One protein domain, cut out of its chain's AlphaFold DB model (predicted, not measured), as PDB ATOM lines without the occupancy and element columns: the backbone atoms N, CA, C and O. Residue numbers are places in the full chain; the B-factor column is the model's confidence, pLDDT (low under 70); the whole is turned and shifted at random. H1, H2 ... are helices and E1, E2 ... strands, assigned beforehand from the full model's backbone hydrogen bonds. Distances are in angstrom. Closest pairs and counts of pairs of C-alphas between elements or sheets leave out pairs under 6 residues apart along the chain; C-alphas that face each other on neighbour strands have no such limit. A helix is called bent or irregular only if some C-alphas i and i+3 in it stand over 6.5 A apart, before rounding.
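This is residues 729 to 787 of the 905 residues of the protein "Hypothetical protein" of Emiliania huxleyi (UniProt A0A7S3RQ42). Two helices, H3 and H1, run roughly side by side with a gap between them, and the short last helix H4 packs on H3 on the side of the gap toward H1. The short helix H2 turns the corner at the end of H1 and sticks out with residues 740 to 747; from there the chain folds back through the short strand E1, past the beginning of H1, and round to the beginning of H3. The printed part has 59 residues with four named helices and one named strand, in the order H1, H2, E1, H3, H4; its class is mostly helix, and E1 pairs with no named strand. The whole is compact, with a radius of gyration of the C-alphas of 10.8 A, and rounded, spanning 26 by 23 by 20 A.

Find C-alpha 760 at (3.439, -46.788, 49.336); from there H3, residues 760 to 771, runs 16.4 A to C-alpha 771 at (8.004, -31.991, 54.654). Look next at C-alpha 730 at (-1.598, -39.308, 47.169), where H1, residues 730 to 739, begins its 13.2 A. H1 is irregular: C-alphas 735 and 738 are 7.1 A apart. After it come H2, residues 741 to 744, and E1, residues 751 to 753. H4, residues 784 to 787, ends at C-alpha 787 at (11.264, -38.885, 41.032).

Start at H3, which touches H4; their closest C-alphas, those of Asp 766 and Gly 784, are 5.1 A apart. H1 and H3 are near each other, with 6 pairs of C-alphas within 10 A but no pair within 8 A. H1 and H4 are close but not clearly touching, the closest C-alphas being those of Phe 734 and Ile 785 at 8.0 A. H1 and H2 only just touch, and only at the corner by their link, with 3 pairs of C-alphas within 8 A; the closest are those of Arg 738 and Arg 744, 6.6 A apart. At the other end of H1, the C-alphas of Ser 730 and His 753, the closest of H1 and E1, are 5.8 A apart. H2 is apart from H3 and H4, and E1 is apart from H3. Every O i to N i+4 pair is within hydrogen-bond range in H3, against 4 of 6 in H1, while H2 and H4 are too short for such a pair.

Look to Gly 746 and Pro 758 for the two C-alphas farthest apart, 28.6 A. The printed part has no cut. The link from H3 to H4, residues 772 to 783, is long, and the one from H1 to H2 is tight. The mean pLDDT of the printed part is 87.1, and residues 746, 776 and 781 are under 70.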
ATOM      1  N   ASN A 729      -5.235 -37.230  49.615       95.19
ATOM      2  CA  ASN A 729      -4.845 -38.504  49.030       95.19
ATOM      3  C   ASN A 729      -3.618 -38.318  48.121       95.19
ATOM      4  O   ASN A 729      -3.353 -37.250  47.566       95.19
ATOM      5  N   SER A 730      -2.848 -39.384  47.935       94.06
ATOM      6  CA  SER A 730      -1.598 -39.308  47.169       94.06
ATOM      7  C   SER A 730      -1.783 -38.968  45.693       94.06
ATOM      8  O   SER A 730      -0.862 -38.422  45.087       94.06
ATOM      9  N   LYS A 731      -2.948 -39.252  45.100       92.12
ATOM     10  CA  LYS A 731      -3.254 -38.824  43.732       92.12
ATOM     11  C   LYS A 731      -3.316 -37.304  43.656       92.12
ATOM     12  O   LYS A 731      -2.630 -36.720  42.819       92.12
ATOM     13  N   LEU A 732      -4.087 -36.675  44.542       92.31
ATOM     14  CA  LEU A 732      -4.176 -35.223  44.647       92.31
ATOM     15  C   LEU A 732      -2.776 -34.594  44.733       92.31
ATOM     16  O   LEU A 732      -2.448 -33.696  43.953       92.31
ATOM     17  N   TYR A 733      -1.924 -35.126  45.611       93.81
ATOM     18  CA  TYR A 733      -0.579 -34.594  45.796       93.81
ATOM     19  C   TYR A 733       0.325 -34.757  44.570       93.81
ATOM     20  O   TYR A 733       0.821 -33.772  44.014       93.81
ATOM     21  N   PHE A 734       0.566 -36.004  44.146       91.25
ATOM     22  CA  PHE A 734       1.561 -36.308  43.115       91.25
ATOM     23  C   PHE A 734       1.124 -35.860  41.724       91.25
ATOM     24  O   PHE A 734       1.972 -35.611  40.866       91.25
ATOM     25  N   ARG A 735      -0.175 -35.729  41.478       87.44
ATOM     26  CA  ARG A 735      -0.668 -35.302  40.175       87.44
ATOM     27  C   ARG A 735      -0.886 -33.801  40.074       87.44
ATOM     28  O   ARG A 735      -0.623 -33.238  39.014       87.44
ATOM     29  N   PHE A 736      -1.352 -33.164  41.146       89.00
ATOM     30  CA  PHE A 736      -1.805 -31.777  41.089       89.00
ATOM     31  C   PHE A 736      -1.014 -30.878  42.041       89.00
ATOM     32  O   PHE A 736      -0.292 -29.993  41.579       89.00
ATOM     33  N   LEU A 737      -1.078 -31.112  43.356       90.25
ATOM     34  CA  LEU A 737      -0.589 -30.137  44.341       90.25
ATOM     35  C   LEU A 737       0.915 -29.901  44.289       90.25
ATOM     36  O   LEU A 737       1.348 -28.755  44.392       90.25
ATOM     37  N   ARG A 738       1.731 -30.933  44.047       89.38
ATOM     38  CA  ARG A 738       3.185 -30.735  43.935       89.38
ATOM     39  C   ARG A 738       3.578 -29.824  42.765       89.38
ATOM     40  O   ARG A 738       4.699 -29.331  42.722       89.38
ATOM     41  N   HIS A 739       2.696 -29.610  41.791       86.56
ATOM     42  CA  HIS A 739       2.941 -28.707  40.668       86.56
ATOM     43  C   HIS A 739       2.359 -27.307  40.905       86.56
ATOM     44  O   HIS A 739       2.726 -26.369  40.198       86.56
ATOM     45  N   ASP A 740       1.533 -27.128  41.936       88.75
ATOM     46  CA  ASP A 740       0.940 -25.845  42.285       88.75
ATOM     47  C   ASP A 740       1.931 -24.989  43.081       88.75
ATOM     48  O   ASP A 740       2.216 -25.243  44.249       88.75
ATOM     49  N   ALA A 741       2.504 -23.974  42.432       85.69
ATOM     50  CA  ALA A 741       3.486 -23.101  43.068       85.69
ATOM     51  C   ALA A 741       2.897 -22.268  44.216       85.69
ATOM     52  O   ALA A 741       3.622 -21.969  45.159       85.69
ATOM     53  N   GLN A 742       1.613 -21.906  44.147       86.62
ATOM     54  CA  GLN A 742       0.975 -21.075  45.163       86.62
ATOM     55  C   GLN A 742       0.705 -21.886  46.424       86.62
ATOM     56  O   GLN A 742       1.028 -21.430  47.511       86.62
ATOM     57  N   LEU A 743       0.154 -23.095  46.276       84.56
ATOM     58  CA  LEU A 743      -0.053 -23.976  47.418       84.56
ATOM     59  C   LEU A 743       1.300 -24.422  47.974       84.56
ATOM     60  O   LEU A 743       1.553 -24.197  49.143       84.56
ATOM     61  N   ARG A 744       2.259 -24.895  47.169       83.06
ATOM     62  CA  ARG A 744       3.581 -25.286  47.707       83.06
ATOM     63  C   ARG A 744       4.312 -24.192  48.499       83.06
ATOM     64  O   ARG A 744       5.186 -24.520  49.297       83.06
ATOM     65  N   GLN A 745       3.996 -22.916  48.281       77.56
ATOM     66  CA  GLN A 745       4.535 -21.810  49.064       77.56
ATOM     67  C   GLN A 745       3.752 -21.631  50.370       77.56
ATOM     68  O   GLN A 745       2.748 -20.930  50.429       77.56
ATOM     69  N   GLY A 746       4.251 -22.237  51.448       69.94
ATOM     70  CA  GLY A 746       3.743 -22.000  52.803       69.94
ATOM     71  C   GLY A 746       2.534 -22.847  53.207       69.94
ATOM     72  O   GLY A 746       2.160 -22.825  54.378       69.94
ATOM     73  N   PHE A 747       1.959 -23.642  52.300       85.06
ATOM     74  CA  PHE A 747       0.981 -24.662  52.660       85.06
ATOM     75  C   PHE A 747       1.658 -25.908  53.233       85.06
ATOM     76  O   PHE A 747       2.612 -26.446  52.663       85.06
ATOM     77  N   ARG A 748       1.107 -26.413  54.335       88.50
ATOM     78  CA  ARG A 748       1.450 -27.715  54.901       88.50
ATOM     79  C   ARG A 748       0.145 -28.460  55.194       88.50
ATOM     80  O   ARG A 748      -0.642 -27.947  55.993       88.50
ATOM     81  N   PRO A 749      -0.095 -29.636  54.589       94.00
ATOM     82  CA  PRO A 749      -1.295 -30.404  54.888       94.00
ATOM     83  C   PRO A 749      -1.239 -30.991  56.305       94.00
ATOM     84  O   PRO A 749      -0.198 -31.009  56.973       94.00
ATOM     85  N   VAL A 750      -2.382 -31.476  56.780       96.31
ATOM     86  CA  VAL A 750      -2.501 -32.193  58.056       96.31
ATOM     87  C   VAL A 750      -1.955 -33.600  57.899       96.31
ATOM     88  O   VAL A 750      -1.122 -34.044  58.694       96.31
ATOM     89  N   SER A 751      -2.391 -34.279  56.842       96.62
ATOM     90  CA  SER A 751      -1.943 -35.621  56.519       96.62
ATOM     91  C   SER A 751      -1.969 -35.897  55.022       96.62
ATOM     92  O   SER A 751      -2.587 -35.174  54.239       96.62
ATOM     93  N   MET A 752      -1.283 -36.972  54.635       96.00
ATOM     94  CA  MET A 752      -1.328 -37.511  53.285       96.00
ATOM     95  C   MET A 752      -1.432 -39.030  53.306       96.00
ATOM     96  O   MET A 752      -0.547 -39.711  53.826       96.00
ATOM     97  N   HIS A 753      -2.486 -39.565  52.701       96.62
ATOM     98  CA  HIS A 753      -2.709 -40.997  52.567       96.62
ATOM     99  C   HIS A 753      -2.156 -41.510  51.229       96.62
ATOM    100  O   HIS A 753      -2.591 -41.094  50.152       96.62
ATOM    101  N   VAL A 754      -1.212 -42.455  51.266       94.94
ATOM    102  CA  VAL A 754      -0.628 -43.077  50.065       94.94
ATOM    103  C   VAL A 754      -1.467 -44.261  49.566       94.94
ATOM    104  O   VAL A 754      -0.990 -45.376  49.388       94.94
ATOM    105  N   ASN A 755      -2.750 -43.999  49.318       91.75
ATOM    106  CA  ASN A 755      -3.761 -44.980  48.910       91.75
ATOM    107  C   ASN A 755      -3.759 -45.319  47.407       91.75
ATOM    108  O   ASN A 755      -4.002 -46.467  47.048       91.75
ATOM    109  N   TYR A 756      -3.478 -44.343  46.538       90.19
ATOM    110  CA  TYR A 756      -3.576 -44.475  45.076       90.19
ATOM    111  C   TYR A 756      -2.347 -45.092  44.400       90.19
ATOM    112  O   TYR A 756      -2.341 -45.231  43.183       90.19
ATOM    113  N   HIS A 757      -1.286 -45.406  45.142       87.94
ATOM    114  CA  HIS A 757      -0.018 -45.822  44.547       87.94
ATOM    115  C   HIS A 757       0.472 -47.146  45.136       87.94
ATOM    116  O   HIS A 757       0.445 -47.307  46.358       87.94
ATOM    117  N   PRO A 758       0.985 -48.078  44.315       83.31
ATOM    118  CA  PRO A 758       1.556 -49.323  44.817       83.31
ATOM    119  C   PRO A 758       2.874 -49.094  45.576       83.31
ATOM    120  O   PRO A 758       3.175 -49.829  46.516       83.31
ATOM    121  N   GLU A 759       3.652 -48.051  45.248       87.75
ATOM    122  CA  GLU A 759       4.929 -47.734  45.913       87.75
ATOM    123  C   GLU A 759       4.743 -46.959  47.227       87.75
ATOM    124  O   GLU A 759       5.388 -45.932  47.461       87.75
ATOM    125  N   LYS A 760       3.866 -47.462  48.101       89.38
ATOM    126  CA  LYS A 760       3.439 -46.788  49.336       89.38
ATOM    127  C   LYS A 760       4.614 -46.353  50.208       89.38
ATOM    128  O   LYS A 760       4.830 -45.163  50.409       89.38
ATOM    129  N   GLN A 761       5.423 -47.309  50.669       89.69
ATOM    130  CA  GLN A 761       6.518 -47.035  51.608       89.69
ATOM    131  C   GLN A 761       7.609 -46.112  51.027       89.69
ATOM    132  O   GLN A 761       8.007 -45.167  51.711       89.69
ATOM    133  N   PRO A 762       8.106 -46.310  49.786       90.44
ATOM    134  CA  PRO A 762       9.066 -45.378  49.194       90.44
ATOM    135  C   PRO A 762       8.521 -43.956  49.032       90.44
ATOM    136  O   PRO A 762       9.217 -43.006  49.383       90.44
ATOM    137  N   ARG A 763       7.277 -43.795  48.556       92.31
ATOM    138  CA  ARG A 763       6.641 -42.476  48.415       92.31
ATOM    139  C   ARG A 763       6.450 -41.809  49.766       92.31
ATOM    140  O   ARG A 763       6.759 -40.630  49.899       92.31
ATOM    141  N   MET A 764       6.023 -42.573  50.774       94.19
ATOM    142  CA  MET A 764       5.934 -42.079  52.142       94.19
ATOM    143  C   MET A 764       7.278 -41.523  52.623       94.19
ATOM    144  O   MET A 764       7.364 -40.407  53.126       94.19
ATOM    145  N   ARG A 765       8.364 -42.267  52.419       92.38
ATOM    146  CA  ARG A 765       9.699 -41.815  52.820       92.38
ATOM    147  C   ARG A 765      10.095 -40.497  52.154       92.38
ATOM    148  O   ARG A 765      10.628 -39.622  52.827       92.38
ATOM    149  N   ASP A 766       9.838 -40.332  50.858       93.12
ATOM    150  CA  ASP A 766      10.173 -39.081  50.167       93.12
ATOM    151  C   ASP A 766       9.293 -37.906  50.612       93.12
ATOM    152  O   ASP A 766       9.791 -36.789  50.723       93.12
ATOM    153  N   LEU A 767       8.016 -38.152  50.911       93.19
ATOM    154  CA  LEU A 767       7.112 -37.156  51.492       93.19
ATOM    155  C   LEU A 767       7.579 -36.710  52.882       93.19
ATOM    156  O   LEU A 767       7.622 -35.513  53.159       93.19
ATOM    157  N   TYR A 768       7.978 -37.659  53.732       92.62
ATOM    158  CA  TYR A 768       8.548 -37.374  55.046       92.62
ATOM    159  C   TYR A 768       9.843 -36.564  54.921       92.62
ATOM    160  O   TYR A 768       9.999 -35.531  55.567       92.62
ATOM    161  N   ASN A 769      10.751 -36.968  54.031       92.00
ATOM    162  CA  ASN A 769      11.990 -36.230  53.787       92.00
ATOM    163  C   ASN A 769      11.717 -34.794  53.318       92.00
ATOM    164  O   ASN A 769      12.379 -33.868  53.781       92.00
ATOM    165  N   TYR A 770      10.737 -34.609  52.433       91.00
ATOM    166  CA  TYR A 770      10.358 -33.299  51.915       91.00
ATOM    167  C   TYR A 770       9.775 -32.394  53.008       91.00
ATOM    168  O   TYR A 770      10.307 -31.318  53.261       91.00
ATOM    169  N   TYR A 771       8.725 -32.841  53.702       90.38
ATOM    170  CA  TYR A 771       8.004 -31.991  54.654       90.38
ATOM    171  C   TYR A 771       8.637 -31.917  56.045       90.38
ATOM    172  O   TYR A 771       8.465 -30.914  56.735       90.38
ATOM    173  N   VAL A 772       9.306 -32.973  56.505       90.25
ATOM    174  CA  VAL A 772       9.821 -33.057  57.881       90.25
ATOM    175  C   VAL A 772      11.315 -32.765  57.928       90.25
ATOM    176  O   VAL A 772      11.756 -31.992  58.771       90.25
ATOM    177  N   LEU A 773      12.094 -33.340  57.008       90.19
ATOM    178  CA  LEU A 773      13.552 -33.152  56.987       90.19
ATOM    179  C   LEU A 773      14.008 -31.975  56.110       90.19
ATOM    180  O   LEU A 773      15.207 -31.714  56.035       90.19
ATOM    181  N   GLY A 774      13.088 -31.289  55.421       82.31
ATOM    182  CA  GLY A 774      13.405 -30.162  54.534       82.31
ATOM    183  C   GLY A 774      14.240 -30.551  53.310       82.31
ATOM    184  O   GLY A 774      14.958 -29.729  52.749       82.31
ATOM    185  N   SER A 775      14.201 -31.821  52.903       79.31
ATOM    186  CA  SER A 775      14.923 -32.314  51.729       79.31
ATOM    187  C   SER A 775      14.092 -32.063  50.469       79.31
ATOM    188  O   SER A 775      13.263 -32.889  50.090       79.31
ATOM    189  N   GLU A 776      14.309 -30.923  49.813       68.50
ATOM    190  CA  GLU A 776      13.434 -30.446  48.726       68.50
ATOM    191  C   GLU A 776      13.494 -31.295  47.440       68.50
ATOM    192  O   GLU A 776      12.569 -31.261  46.621       68.50
ATOM    193  N   GLY A 777      14.547 -32.106  47.270       72.75
ATOM    194  CA  GLY A 777      14.841 -32.747  45.986       72.75
ATOM    195  C   GLY A 777      14.947 -31.708  44.859       72.75
ATOM    196  O   GLY A 777      15.058 -30.512  45.102       72.75
ATOM    197  N   SER A 778      14.924 -32.153  43.607       70.06
ATOM    198  CA  SER A 778      14.957 -31.269  42.437       70.06
ATOM    199  C   SER A 778      14.086 -31.852  41.321       70.06
ATOM    200  O   SER A 778      14.270 -33.028  40.980       70.06
ATOM    201  N   PRO A 779      13.150 -31.072  40.734       71.69
ATOM    202  CA  PRO A 779      12.444 -31.467  39.518       71.69
ATOM    203  C   PRO A 779      13.390 -31.759  38.350       71.69
ATOM    204  O   PRO A 779      13.105 -32.632  37.538       71.69
ATOM    205  N   GLN A 780      14.513 -31.043  38.255       70.44
ATOM    206  CA  GLN A 780      15.482 -31.188  37.169       70.44
ATOM    207  C   GLN A 780      16.255 -32.506  37.287       70.44
ATOM    208  O   GLN A 780      16.474 -33.186  36.285       70.44
ATOM    209  N   ASP A 781      16.602 -32.899  38.515       69.31
ATOM    210  CA  ASP A 781      17.395 -34.106  38.784       69.31
ATOM    211  C   ASP A 781      16.533 -35.333  39.120       69.31
ATOM    212  O   ASP A 781      17.062 -36.429  39.310       69.31
ATOM    213  N   LEU A 782      15.204 -35.165  39.181       72.44
ATOM    214  CA  LEU A 782      14.222 -36.191  39.553       72.44
ATOM    215  C   LEU A 782      14.585 -36.896  40.867       72.44
ATOM    216  O   LEU A 782      14.679 -38.122  40.934       72.44
ATOM    217  N   THR A 783      14.788 -36.115  41.925       81.06
ATOM    218  CA  THR A 783      15.102 -36.621  43.272       81.06
ATOM    219  C   THR A 783      13.972 -36.345  44.264       81.06
ATOM    220  O   THR A 783      13.120 -35.482  44.045       81.06
ATOM    221  N   GLY A 784      13.930 -37.110  45.362       87.50
ATOM    222  CA  GLY A 784      12.875 -36.993  46.375       87.50
ATOM    223  C   GLY A 784      11.480 -37.217  45.785       87.50
ATOM    224  O   GLY A 784      11.261 -38.174  45.043       87.50
ATOM    225  N   ILE A 785      10.544 -36.312  46.075       90.19
ATOM    226  CA  ILE A 785       9.156 -36.382  45.584       90.19
ATOM    227  C   ILE A 785       9.031 -36.241  44.056       90.19
ATOM    228  O   ILE A 785       8.029 -36.667  43.476       90.19
ATOM    229  N   TRP A 786      10.039 -35.665  43.393       88.69
ATOM    230  CA  TRP A 786      10.033 -35.388  41.953       88.69
ATOM    231  C   TRP A 786      10.370 -36.604  41.105       88.69
ATOM    232  O   TRP A 786      10.080 -36.632  39.914       88.69
ATOM    233  N   LYS A 787      10.946 -37.636  41.722       85.50
ATOM    234  CA  LYS A 787      11.264 -38.885  41.032       85.50
ATOM    235  C   LYS A 787      10.027 -39.690  40.658       85.50
ATOM    236  O   LYS A 787      10.127 -40.606  39.852       85.50
TER     237      LYS A 787